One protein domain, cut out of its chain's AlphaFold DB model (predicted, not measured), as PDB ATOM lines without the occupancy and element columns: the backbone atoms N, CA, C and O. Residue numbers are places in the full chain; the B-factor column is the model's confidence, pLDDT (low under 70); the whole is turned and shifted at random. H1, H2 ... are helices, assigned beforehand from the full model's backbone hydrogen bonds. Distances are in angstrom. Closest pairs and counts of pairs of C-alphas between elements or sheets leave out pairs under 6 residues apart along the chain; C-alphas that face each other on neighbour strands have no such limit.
ATOM      1  N   GLU A  57     148.473 183.918 244.087       55.31
ATOM      2  CA  GLU A  57     147.722 184.900 244.855       55.31
ATOM      3  C   GLU A  57     146.246 184.680 244.515       55.31
ATOM      4  O   GLU A  57     145.728 185.122 243.492       55.31
ATOM      5  N   VAL A  58     145.588 183.861 245.333       58.16
ATOM      6  CA  VAL A  58     144.167 183.565 245.196       58.16
ATOM      7  C   VAL A  58     143.399 184.620 245.981       58.16
ATOM      8  O   VAL A  58     143.292 184.519 247.203       58.16
ATOM      9  N   ASP A  59     142.824 185.583 245.259       61.88
ATOM     10  CA  ASP A  59     142.018 186.682 245.814       61.88
ATOM     11  C   ASP A  59     140.859 186.205 246.718       61.88
ATOM     12  O   ASP A  59     140.505 186.886 247.678       61.88
ATOM     13  N   ASP A  60     140.276 185.027 246.446       76.62
ATOM     14  CA  ASP A  60     139.283 184.386 247.319       76.62
ATOM     15  C   ASP A  60     139.569 182.873 247.521       76.62
ATOM     16  O   ASP A  60     139.293 182.048 246.637       76.62
ATOM     17  N   PRO A  61     140.070 182.460 248.706       73.75
ATOM     18  CA  PRO A  61     140.270 181.055 249.068       73.75
ATOM     19  C   PRO A  61     139.010 180.181 248.980       73.75
ATOM     20  O   PRO A  61     139.113 178.962 248.847       73.75
ATOM     21  N   MET A  62     137.818 180.769 249.077       77.44
ATOM     22  CA  MET A  62     136.549 180.070 248.902       77.44
ATOM     23  C   MET A  62     136.284 179.791 247.420       77.44
ATOM     24  O   MET A  62     135.931 178.660 247.080       77.44
ATOM     25  N   GLU A  63     136.512 180.758 246.523       81.00
ATOM     26  CA  GLU A  63     136.412 180.524 245.074       81.00
ATOM     27  C   GLU A  63     137.425 179.476 244.592       81.00
ATOM     28  O   GLU A  63     137.069 178.633 243.769       81.00
ATOM     29  N   LEU A  64     138.636 179.428 245.156       81.00
ATOM     30  CA  LEU A  64     139.595 178.339 244.911       81.00
ATOM     31  C   LEU A  64     139.033 176.958 245.261       81.00
ATOM     32  O   LEU A  64     139.138 176.037 244.451       81.00
ATOM     33  N   LEU A  65     138.435 176.790 246.444       81.88
ATOM     34  CA  LEU A  65     137.823 175.514 246.827       81.88
ATOM     35  C   LEU A  65     136.647 175.164 245.902       81.88
ATOM     36  O   LEU A  65     136.587 174.047 245.390       81.88
ATOM     37  N   TRP A  66     135.747 176.111 245.615       78.12
ATOM     38  CA  TRP A  66     134.618 175.872 244.706       78.12
ATOM     39  C   TRP A  66     135.066 175.523 243.286       78.12
ATOM     40  O   TRP A  66     134.532 174.582 242.699       78.12
ATOM     41  N   THR A  67     136.040 176.239 242.728       77.38
ATOM     42  CA  THR A  67     136.545 175.991 241.369       77.38
ATOM     43  C   THR A  67     137.337 174.692 241.290       77.38
ATOM     44  O   THR A  67     137.128 173.934 240.343       77.38
ATOM     45  N   SER A  68     138.179 174.384 242.280       74.12
ATOM     46  CA  SER A  68     138.981 173.154 242.303       74.12
ATOM     47  C   SER A  68     138.111 171.910 242.492       74.12
ATOM     48  O   SER A  68     138.283 170.931 241.772       74.12
ATOM     49  N   PHE A  69     137.116 171.943 243.390       78.19
ATOM     50  CA  PHE A  69     136.196 170.814 243.584       78.19
ATOM     51  C   PHE A  69     135.133 170.685 242.487       78.19
ATOM     52  O   PHE A  69     134.664 169.577 242.243       78.19
ATOM     53  N   SER A  70     134.772 171.768 241.786       73.56
ATOM     54  CA  SER A  70     133.897 171.680 240.600       73.56
ATOM     55  C   SER A  70     134.624 171.146 239.362       73.56
ATOM     56  O   SER A  70     133.974 170.623 238.459       73.56
ATOM     57  N   GLN A  71     135.952 171.296 239.303       67.06
ATOM     58  CA  GLN A  71     136.805 170.746 238.243       67.06
ATOM     59  C   GLN A  71     137.332 169.341 238.564       67.06
ATOM     60  O   GLN A  71     137.711 168.624 237.639       67.06
ATOM     61  N   ALA A  72     137.356 168.941 239.840       68.00
ATOM     62  CA  ALA A  72     137.773 167.607 240.261       68.00
ATOM     63  C   ALA A  72     136.889 166.549 239.584       68.00
ATOM     64  O   ALA A  72     135.667 166.529 239.748       68.00
ATOM     65  N   ASP A  73     137.516 165.698 238.774       51.84
ATOM     66  CA  ASP A  73     136.791 164.816 237.868       51.84
ATOM     67  C   ASP A  73     136.065 163.689 238.630       51.84
ATOM     68  O   ASP A  73     136.367 163.379 239.788       51.84
ATOM     69  N   LYS A  74     135.131 163.011 237.957       53.50
ATOM     70  CA  LYS A  74     134.253 161.947 238.500       53.50
ATOM     71  C   LYS A  74     134.983 160.714 239.063       53.50
ATOM     72  O   LYS A  74     134.337 159.766 239.499       53.50
ATOM     73  N   GLU A  75     136.309 160.722 239.035       53.84
ATOM     74  CA  GLU A  75     137.216 159.675 239.499       53.84
ATOM     75  C   GLU A  75     137.803 159.960 240.896       53.84
ATOM     76  O   GLU A  75     138.752 159.297 241.307       53.84
ATOM     77  N   SER A  76     137.275 160.956 241.622       56.66
ATOM     78  CA  SER A  76     137.720 161.347 242.976       56.66
ATOM     79  C   SER A  76     139.191 161.781 243.066       56.66
ATOM     80  O   SER A  76     139.756 161.851 244.160       56.66
ATOM     81  N   ARG A  77     139.819 162.101 241.928       62.72
ATOM     82  CA  ARG A  77     141.180 162.637 241.871       62.72
ATOM     83  C   ARG A  77     141.149 164.110 242.264       62.72
ATOM     84  O   ARG A  77     140.404 164.897 241.683       62.72
ATOM     85  N   GLY A  78     141.921 164.458 243.289       69.75
ATOM     86  CA  GLY A  78     142.046 165.833 243.746       69.75
ATOM     87  C   GLY A  78     142.702 166.744 242.716       69.75
ATOM     88  O   GLY A  78     143.362 166.271 241.794       69.75
ATOM     89  N   LEU A  79     142.524 168.049 242.903       75.94
ATOM     90  CA  LEU A  79     143.187 169.094 242.112       75.94
ATOM     91  C   LEU A  79     143.813 170.192 242.984       75.94
ATOM     92  O   LEU A  79     144.475 171.077 242.454       75.94
ATOM     93  N   LEU A  80     143.609 170.150 244.306       81.62
ATOM     94  CA  LEU A  80     144.259 171.077 245.224       81.62
ATOM     95  C   LEU A  80     145.692 170.612 245.488       81.62
ATOM     96  O   LEU A  80     145.896 169.488 245.955       81.62
ATOM     97  N   SER A  81     146.658 171.501 245.256       83.38
ATOM     98  CA  SER A  81     148.045 171.317 245.693       83.38
ATOM     99  C   SER A  81     148.167 171.374 247.222       83.38
ATOM    100  O   SER A  81     147.234 171.778 247.927       83.38
ATOM    101  N   VAL A  82     149.337 171.033 247.772       80.81
ATOM    102  CA  VAL A  82     149.611 171.141 249.219       80.81
ATOM    103  C   VAL A  82     149.413 172.579 249.724       80.81
ATOM    104  O   VAL A  82     148.793 172.791 250.767       80.81
ATOM    105  N   ALA A  83     149.880 173.579 248.969       79.56
ATOM    106  CA  ALA A  83     149.755 174.992 249.329       79.56
ATOM    107  C   ALA A  83     148.292 175.474 249.305       79.56
ATOM    108  O   ALA A  83     147.835 176.119 250.250       79.56
ATOM    109  N   GLN A  84     147.537 175.095 248.269       83.81
ATOM    110  CA  GLN A  84     146.108 175.400 248.140       83.81
ATOM    111  C   GLN A  84     145.275 174.704 249.228       83.81
ATOM    112  O   GLN A  84     144.386 175.310 249.826       83.81
ATOM    113  N   THR A  85     145.614 173.452 249.550       85.69
ATOM    114  CA  THR A  85     145.011 172.688 250.651       85.69
ATOM    115  C   THR A  85     145.256 173.373 251.991       85.69
ATOM    116  O   THR A  85     144.310 173.559 252.755       85.69
ATOM    117  N   ARG A  86     146.494 173.813 252.265       86.94
ATOM    118  CA  ARG A  86     146.837 174.572 253.478       86.94
ATOM    119  C   ARG A  86     145.975 175.828 253.604       86.94
ATOM    120  O   ARG A  86     145.369 176.036 254.651       86.94
ATOM    121  N   LEU A  87     145.881 176.626 252.538       82.62
ATOM    122  CA  LEU A  87     145.079 177.853 252.514       82.62
ATOM    123  C   LEU A  87     143.590 177.568 252.785       82.62
ATOM    124  O   LEU A  87     142.974 178.228 253.622       82.62
ATOM    125  N   GLY A  88     143.033 176.534 252.149       84.56
ATOM    126  CA  GLY A  88     141.654 176.103 252.369       84.56
ATOM    127  C   GLY A  88     141.378 175.607 253.793       84.56
ATOM    128  O   GLY A  88     140.360 175.976 254.376       84.56
ATOM    129  N   VAL A  89     142.278 174.805 254.377       84.69
ATOM    130  CA  VAL A  89     142.132 174.277 255.749       84.69
ATOM    131  C   VAL A  89     142.226 175.404 256.782       84.69
ATOM    132  O   VAL A  89     141.398 175.459 257.691       84.69
ATOM    133  N   VAL A  90     143.169 176.339 256.613       84.50
ATOM    134  CA  VAL A  90     143.296 177.529 257.474       84.50
ATOM    135  C   VAL A  90     142.027 178.380 257.422       84.50
ATOM    136  O   VAL A  90     141.493 178.739 258.470       84.50
ATOM    137  N   ASN A  91     141.489 178.635 256.225       83.75
ATOM    138  CA  ASN A  91     140.242 179.382 256.050       83.75
ATOM    139  C   ASN A  91     139.026 178.659 256.670       83.75
ATOM    140  O   ASN A  91     138.178 179.284 257.302       83.75
ATOM    141  N   ALA A  92     138.947 177.330 256.538       84.00
ATOM    142  CA  ALA A  92     137.841 176.532 257.071       84.00
ATOM    143  C   ALA A  92     137.835 176.414 258.608       84.00
ATOM    144  O   ALA A  92     136.770 176.218 259.200       84.00
ATOM    145  N   LEU A  93     139.004 176.506 259.254       81.00
ATOM    146  CA  LEU A  93     139.160 176.354 260.706       81.00
ATOM    147  C   LEU A  93     139.346 177.679 261.456       81.00
ATOM    148  O   LEU A  93     139.055 177.737 262.648       81.00
ATOM    149  N   GLY A  94     139.840 178.728 260.793       74.62
ATOM    150  CA  GLY A  94     140.238 179.980 261.446       74.62
ATOM    151  C   GLY A  94     141.484 179.844 262.335       74.62
ATOM    152  O   GLY A  94     141.714 180.684 263.204       74.62
ATOM    153  N   ILE A  95     142.270 178.780 262.144       75.06
ATOM    154  CA  ILE A  95     143.493 178.460 262.892       75.06
ATOM    155  C   ILE A  95     144.624 178.259 261.878       75.06
ATOM    156  O   ILE A  95     144.420 177.645 260.832       75.06
ATOM    157  N   GLY A  96     145.817 178.777 262.179       72.75
ATOM    158  CA  GLY A  96     146.998 178.583 261.338       72.75
ATOM    159  C   GLY A  96     147.454 177.121 261.322       72.75
ATOM    160  O   GLY A  96     147.588 176.507 262.375       72.75
ATOM    161  N   VAL A  97     147.720 176.594 260.126       78.38
ATOM    162  CA  VAL A  97     148.260 175.247 259.890       78.38
ATOM    163  C   VAL A  97     149.449 175.376 258.943       78.38
ATOM    164  O   VAL A  97     149.372 176.061 257.920       78.38
ATOM    165  N   THR A  98     150.568 174.749 259.287       80.06
ATOM    166  CA  THR A  98     151.816 174.803 258.517       80.06
ATOM    167  C   THR A  98     151.823 173.799 257.363       80.06
ATOM    168  O   THR A  98     151.110 172.795 257.371       80.06
ATOM    169  N   THR A  99     152.675 174.028 256.358       76.31
ATOM    170  CA  THR A  99     152.849 173.080 255.242       76.31
ATOM    171  C   THR A  99     153.299 171.702 255.741       76.31
ATOM    172  O   THR A  99     152.768 170.696 255.288       76.31
ATOM    173  N   GLY A 100     154.209 171.641 256.722       76.94
ATOM    174  CA  GLY A 100     154.687 170.375 257.290       76.94
ATOM    175  C   GLY A 100     153.587 169.558 257.975       76.94
ATOM    176  O   GLY A 100     153.570 168.335 257.854       76.94
ATOM    177  N   GLU A 101     152.630 170.219 258.632       80.81
ATOM    178  CA  GLU A 101     151.463 169.567 259.243       80.81
ATOM    179  C   GLU A 101     150.496 169.014 258.190       80.81
ATOM    180  O   GLU A 101     150.047 167.874 258.317       80.81
ATOM    181  N   ILE A 102     150.224 169.776 257.122       83.88
ATOM    182  CA  ILE A 102     149.407 169.306 255.991       83.88
ATOM    183  C   ILE A 102     150.076 168.107 255.305       83.88
ATOM    184  O   ILE A 102     149.428 167.080 255.125       83.88
ATOM    185  N   THR A 103     151.369 168.185 254.976       80.56
ATOM    186  CA  THR A 103     152.097 167.085 254.320       80.56
ATOM    187  C   THR A 103     152.157 165.835 255.201       80.56
ATOM    188  O   THR A 103     151.874 164.736 254.724       80.56
ATOM    189  N   ALA A 104     152.445 165.974 256.502       80.44
ATOM    190  CA  ALA A 104     152.444 164.843 257.432       80.44
ATOM    191  C   ALA A 104     151.059 164.181 257.545       80.44
ATOM    192  O   ALA A 104     150.961 162.950 257.580       80.44
ATOM    193  N   ALA A 105     149.985 164.976 257.552       83.31
ATOM    194  CA  ALA A 105     148.625 164.456 257.537       83.31
ATOM    195  C   ALA A 105     148.305 163.738 256.211       83.31
ATOM    196  O   ALA A 105     147.824 162.608 256.244       83.31
ATOM    197  N   LEU A 106     148.637 164.324 255.054       82.44
ATOM    198  CA  LEU A 106     148.416 163.731 253.723       82.44
ATOM    199  C   LEU A 106     149.124 162.378 253.537       82.44
ATOM    200  O   LEU A 106     148.534 161.445 252.984       82.44
ATOM    201  N   VAL A 107     150.342 162.235 254.070       80.31
ATOM    202  CA  VAL A 107     151.051 160.944 254.148       80.31
ATOM    203  C   VAL A 107     150.282 159.948 255.028       80.31
ATOM    204  O   VAL A 107     150.116 158.788 254.648       80.31
ATOM    205  N   GLY A 108     149.739 160.393 256.167       76.38
ATOM    206  CA  GLY A 108     148.861 159.586 257.026       76.38
ATOM    207  C   GLY A 108     147.570 159.120 256.333       76.38
ATOM    208  O   GLY A 108     147.158 157.972 256.514       76.38
ATOM    209  N   PHE A 109     146.984 159.965 255.481       77.88
ATOM    210  CA  PHE A 109     145.829 159.644 254.630       77.88
ATOM    211  C   PHE A 109     146.180 158.798 253.388       77.88
ATOM    212  O   PHE A 109     145.277 158.394 252.657       77.88
ATOM    213  N   LYS A 110     147.463 158.459 253.175       75.38
ATOM    214  CA  LYS A 110     147.970 157.647 252.049       75.38
ATOM    215  C   LYS A 110     147.655 158.228 250.664       75.38
ATOM    216  O   LYS A 110     147.402 157.481 249.718       75.38
ATOM    217  N   VAL A 111     147.679 159.554 250.536       74.56
ATOM    218  CA  VAL A 111     147.528 160.224 249.236       74.56
ATOM    219  C   VAL A 111     148.806 160.004 248.404       74.56
ATOM    220  O   VAL A 111     149.895 160.250 248.924       74.56
ATOM    221  N   PRO A 112     148.719 159.526 247.146       66.31
ATOM    222  CA  PRO A 112     149.892 159.338 246.289       66.31
ATOM    223  C   PRO A 112     150.491 160.679 245.833       66.31
ATOM    224  O   PRO A 112     149.777 161.674 245.717       66.31
ATOM    225  N   HIS A 113     151.796 160.688 245.542       57.97
ATOM    226  CA  HIS A 113     152.499 161.857 244.998       57.97
ATOM    227  C   HIS A 113     152.242 162.015 243.483       57.97
ATOM    228  O   HIS A 113     152.167 160.996 242.791       57.97
ATOM    229  N   PRO A 114     152.161 163.245 242.932       63.34
ATOM    230  CA  PRO A 114     152.060 164.529 243.632       63.34
ATOM    231  C   PRO A 114     150.738 164.664 244.394       63.34
ATOM    232  O   PRO A 114     149.692 164.201 243.928       63.34
ATOM    233  N   PHE A 115     150.806 165.289 245.574       70.00
ATOM    234  CA  PHE A 115     149.699 165.382 246.529       70.00
ATOM    235  C   PHE A 115     148.514 166.188 245.979       70.00
ATOM    236  O   PHE A 115     148.408 167.398 246.165       70.00
ATOM    237  N   ASN A 116     147.600 165.472 245.334       76.62
ATOM    238  CA  ASN A 116     146.387 165.998 244.729       76.62
ATOM    239  C   ASN A 116     145.194 165.749 245.657       76.62
ATOM    240  O   ASN A 116     144.660 164.637 245.723       76.62
ATOM    241  N   VAL A 117     144.769 166.780 246.389       80.38
ATOM    242  CA  VAL A 117     143.794 166.632 247.482       80.38
ATOM    243  C   VAL A 117     142.359 166.743 246.964       80.38
ATOM    244  O   VAL A 117     141.983 167.716 246.304       80.38
ATOM    245  N   SER A 118     141.563 165.700 247.211       84.06
ATOM    246  CA  SER A 118     140.144 165.624 246.841       84.06
ATOM    247  C   SER A 118     139.246 166.200 247.939       84.06
ATOM    248  O   SER A 118     139.698 166.449 249.056       84.06
ATOM    249  N   PHE A 119     137.959 166.406 247.635       84.88
ATOM    250  CA  PHE A 119     137.001 166.956 248.600       84.88
ATOM    251  C   PHE A 119     136.895 166.114 249.879       84.88
ATOM    252  O   PHE A 119     136.901 166.671 250.974       84.88
ATOM    253  N   ASP A 120     136.852 164.786 249.751       83.25
ATOM    254  CA  ASP A 120     136.721 163.886 250.901       83.25
ATOM    255  C   ASP A 120     137.965 163.953 251.804       83.25
ATOM    256  O   ASP A 120     137.842 164.129 253.013       83.25
ATOM    257  N   VAL A 121     139.170 163.934 251.215       85.19
ATOM    258  CA  VAL A 121     140.432 164.075 251.967       85.19
ATOM    259  C   VAL A 121     140.541 165.459 252.613       85.19
ATOM    260  O   VAL A 121     140.998 165.577 253.748       85.19
ATOM    261  N   PHE A 122     140.092 166.516 251.933       87.94
ATOM    262  CA  PHE A 122     140.033 167.863 252.500       87.94
ATOM    263  C   PHE A 122     139.069 167.941 253.697       87.94
ATOM    264  O   PHE A 122     139.412 168.516 254.730       87.94
ATOM    265  N   ALA A 123     137.884 167.333 253.594       86.12
ATOM    266  CA  ALA A 123     136.919 167.274 254.688       86.12
ATOM    267  C   ALA A 123     137.458 166.474 255.888       86.12
ATOM    268  O   ALA A 123     137.309 166.914 257.032       86.12
ATOM    269  N   ASP A 124     138.140 165.354 255.634       86.06
ATOM    270  CA  ASP A 124     138.803 164.546 256.661       86.06
ATOM    271  C   ASP A 124     139.961 165.302 257.339       86.06
ATOM    272  O   ASP A 124     140.100 165.232 258.561       86.06
ATOM    273  N   LEU A 125     140.749 166.087 256.590       87.06
ATOM    274  CA  LEU A 125     141.778 166.981 257.141       87.06
ATOM    275  C   LEU A 125     141.164 168.039 258.068       87.06
ATOM    276  O   LEU A 125     141.601 168.184 259.210       87.06
ATOM    277  N   VAL A 126     140.122 168.747 257.619       87.12
ATOM    278  CA  VAL A 126     139.416 169.751 258.438       87.12
ATOM    279  C   VAL A 126     138.843 169.110 259.711       87.12
ATOM    280  O   VAL A 126     138.976 169.674 260.798       87.12
ATOM    281  N   ALA A 127     138.265 167.909 259.619       86.19
ATOM    282  CA  ALA A 127     137.766 167.177 260.783       86.19
ATOM    283  C   ALA A 127     138.891 166.735 261.742       86.19
ATOM    284  O   ALA A 127     138.730 166.839 262.961       86.19
ATOM    285  N   PHE A 128     140.028 166.278 261.210       85.75
ATOM    286  CA  PHE A 128     141.207 165.874 261.980       85.75
ATOM    287  C   PHE A 128     141.780 167.042 262.794       85.75
ATOM    288  O   PHE A 128     141.919 166.929 264.014       85.75
ATOM    289  N   PHE A 129     142.042 168.182 262.147       83.19
ATOM    290  CA  PHE A 129     142.585 169.361 262.823       83.19
ATOM    291  C   PHE A 129     141.581 169.981 263.808       83.19
ATOM    292  O   PHE A 129     141.985 170.356 264.908       83.19
ATOM    293  N   ARG A 130     140.272 170.006 263.499       83.81
ATOM    294  CA  ARG A 130     139.260 170.497 264.454       83.81
ATOM    295  C   ARG A 130     139.182 169.642 265.718       83.81
ATOM    296  O   ARG A 130     139.071 170.180 266.815       83.81
ATOM    297  N   LYS A 131     139.276 168.316 265.586       76.94
ATOM    298  CA  LYS A 131     139.275 167.414 266.744       76.94
ATOM    299  C   LYS A 131     140.501 167.627 267.645       76.94
ATOM    300  O   LYS A 131     140.381 167.539 268.862       76.94
ATOM    301  N   GLY A 132     141.653 167.951 267.053       65.12
ATOM    302  CA  GLY A 132     142.865 168.314 267.793       65.12
ATOM    303  C   GLY A 132     142.733 169.577 268.653       65.12
ATOM    304  O   GLY A 132     143.453 169.704 269.640       65.12
ATOM    305  N   ASP A 133     141.815 170.485 268.310       55.75
ATOM    306  CA  ASP A 133     141.484 171.665 269.119       55.75
ATOM    307  C   ASP A 133     140.456 171.334 270.219       55.75
ATOM    308  O   ASP A 133     140.637 171.731 271.367       55.75
ATOM    309  N   GLU A 134     139.425 170.534 269.913       56.84
ATOM    310  CA  GLU A 134     138.401 170.112 270.889       56.84
ATOM    311  C   GLU A 134     139.000 169.317 272.072       56.84
ATOM    312  O   GLU A 134     138.643 169.579 273.223       56.84
ATOM    313  N   ASP A 135     139.966 168.420 271.824       53.56
ATOM    314  CA  ASP A 135     140.666 167.649 272.872       53.56
ATOM    315  C   ASP A 135     141.529 168.539 273.816       53.56
ATOM    316  O   ASP A 135     141.973 168.067 274.864       53.56
ATOM    317  N   ASN A 136     141.753 169.822 273.486       52.28
ATOM    318  CA  ASN A 136     142.497 170.797 274.302       52.28
ATOM    319  C   ASN A 136     141.596 171.760 275.120       52.28
ATOM    320  O   ASN A 136     142.123 172.634 275.810       52.28
TER     321      ASN A 136
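AT A GLANCE: This is residues 57 to 136 of the 254 residues of an uncharacterized protein of Phytophthora kernoviae (UniProt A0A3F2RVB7). The long helix H4 runs along the length of a cluster of four crossed helices and packs on H2, which sits in the middle. H1 and H3 also pack on H2, each crossing it at a large angle, and H1 and H3 stay apart from each other. The printed part has 80 residues, with four named helices in the order H1, H2, H3, H4 and no named strand; the class is all helix. It is compact, with a radius of gyration of the C-alphas of 12.1 A, and spans 37 by 29 by 19 A.

IN THESE COORDINATES: H4, the longest helix, holds residues 119 to 134 and measures 22.6 A from C-alpha 119 at (137.001, 166.956, 248.600) to C-alpha 134 at (138.401, 170.112, 270.889). H2 holds residues 82 to 93, 16.4 A. H1, residues 61 to 71, is 15.3 A long and begins at C-alpha 61, (140.270, 181.055, 249.068). H3, residues 99 to 108, is 14.2 A long.

HOW THE PARTS SIT: H2 is the hub, touching three helices. H2 and H4 touch, closest at the C-alphas of Val 89 and Val 126, 5.9 A, at a steep tilt of 51 degrees, the same way. H1 touches H2, closest at the C-alphas of Pro 61 and Gly 88, 6.1 A, at a steep tilt of 60 degrees, opposite ways. H3 touches residues 82 to 86 of H2 alone, about perpendicular at 84 degrees; the C-alphas of Arg 86 and Ile 102 are closest, 6.4 A. H3 and H4 are close but not clearly touching, with the C-alphas of Ala 105 and Leu 125 closest at 7.3 A. In H1, H2, H3 and H4 every O i to N i+4 pair is within hydrogen-bond range.

THE WHOLE: The C-alphas of Lys 74 and Asn 136 are the two farthest apart, 37.8 A. The printed part has no cut. The link from H2 to H3 is tight, and those from H1 to H2 and from H3 to H4 are short. The mean pLDDT of the printed part is 75.6; residues 57 to 59, 71 to 78, 112 to 114 and 132 to 136 are under 70.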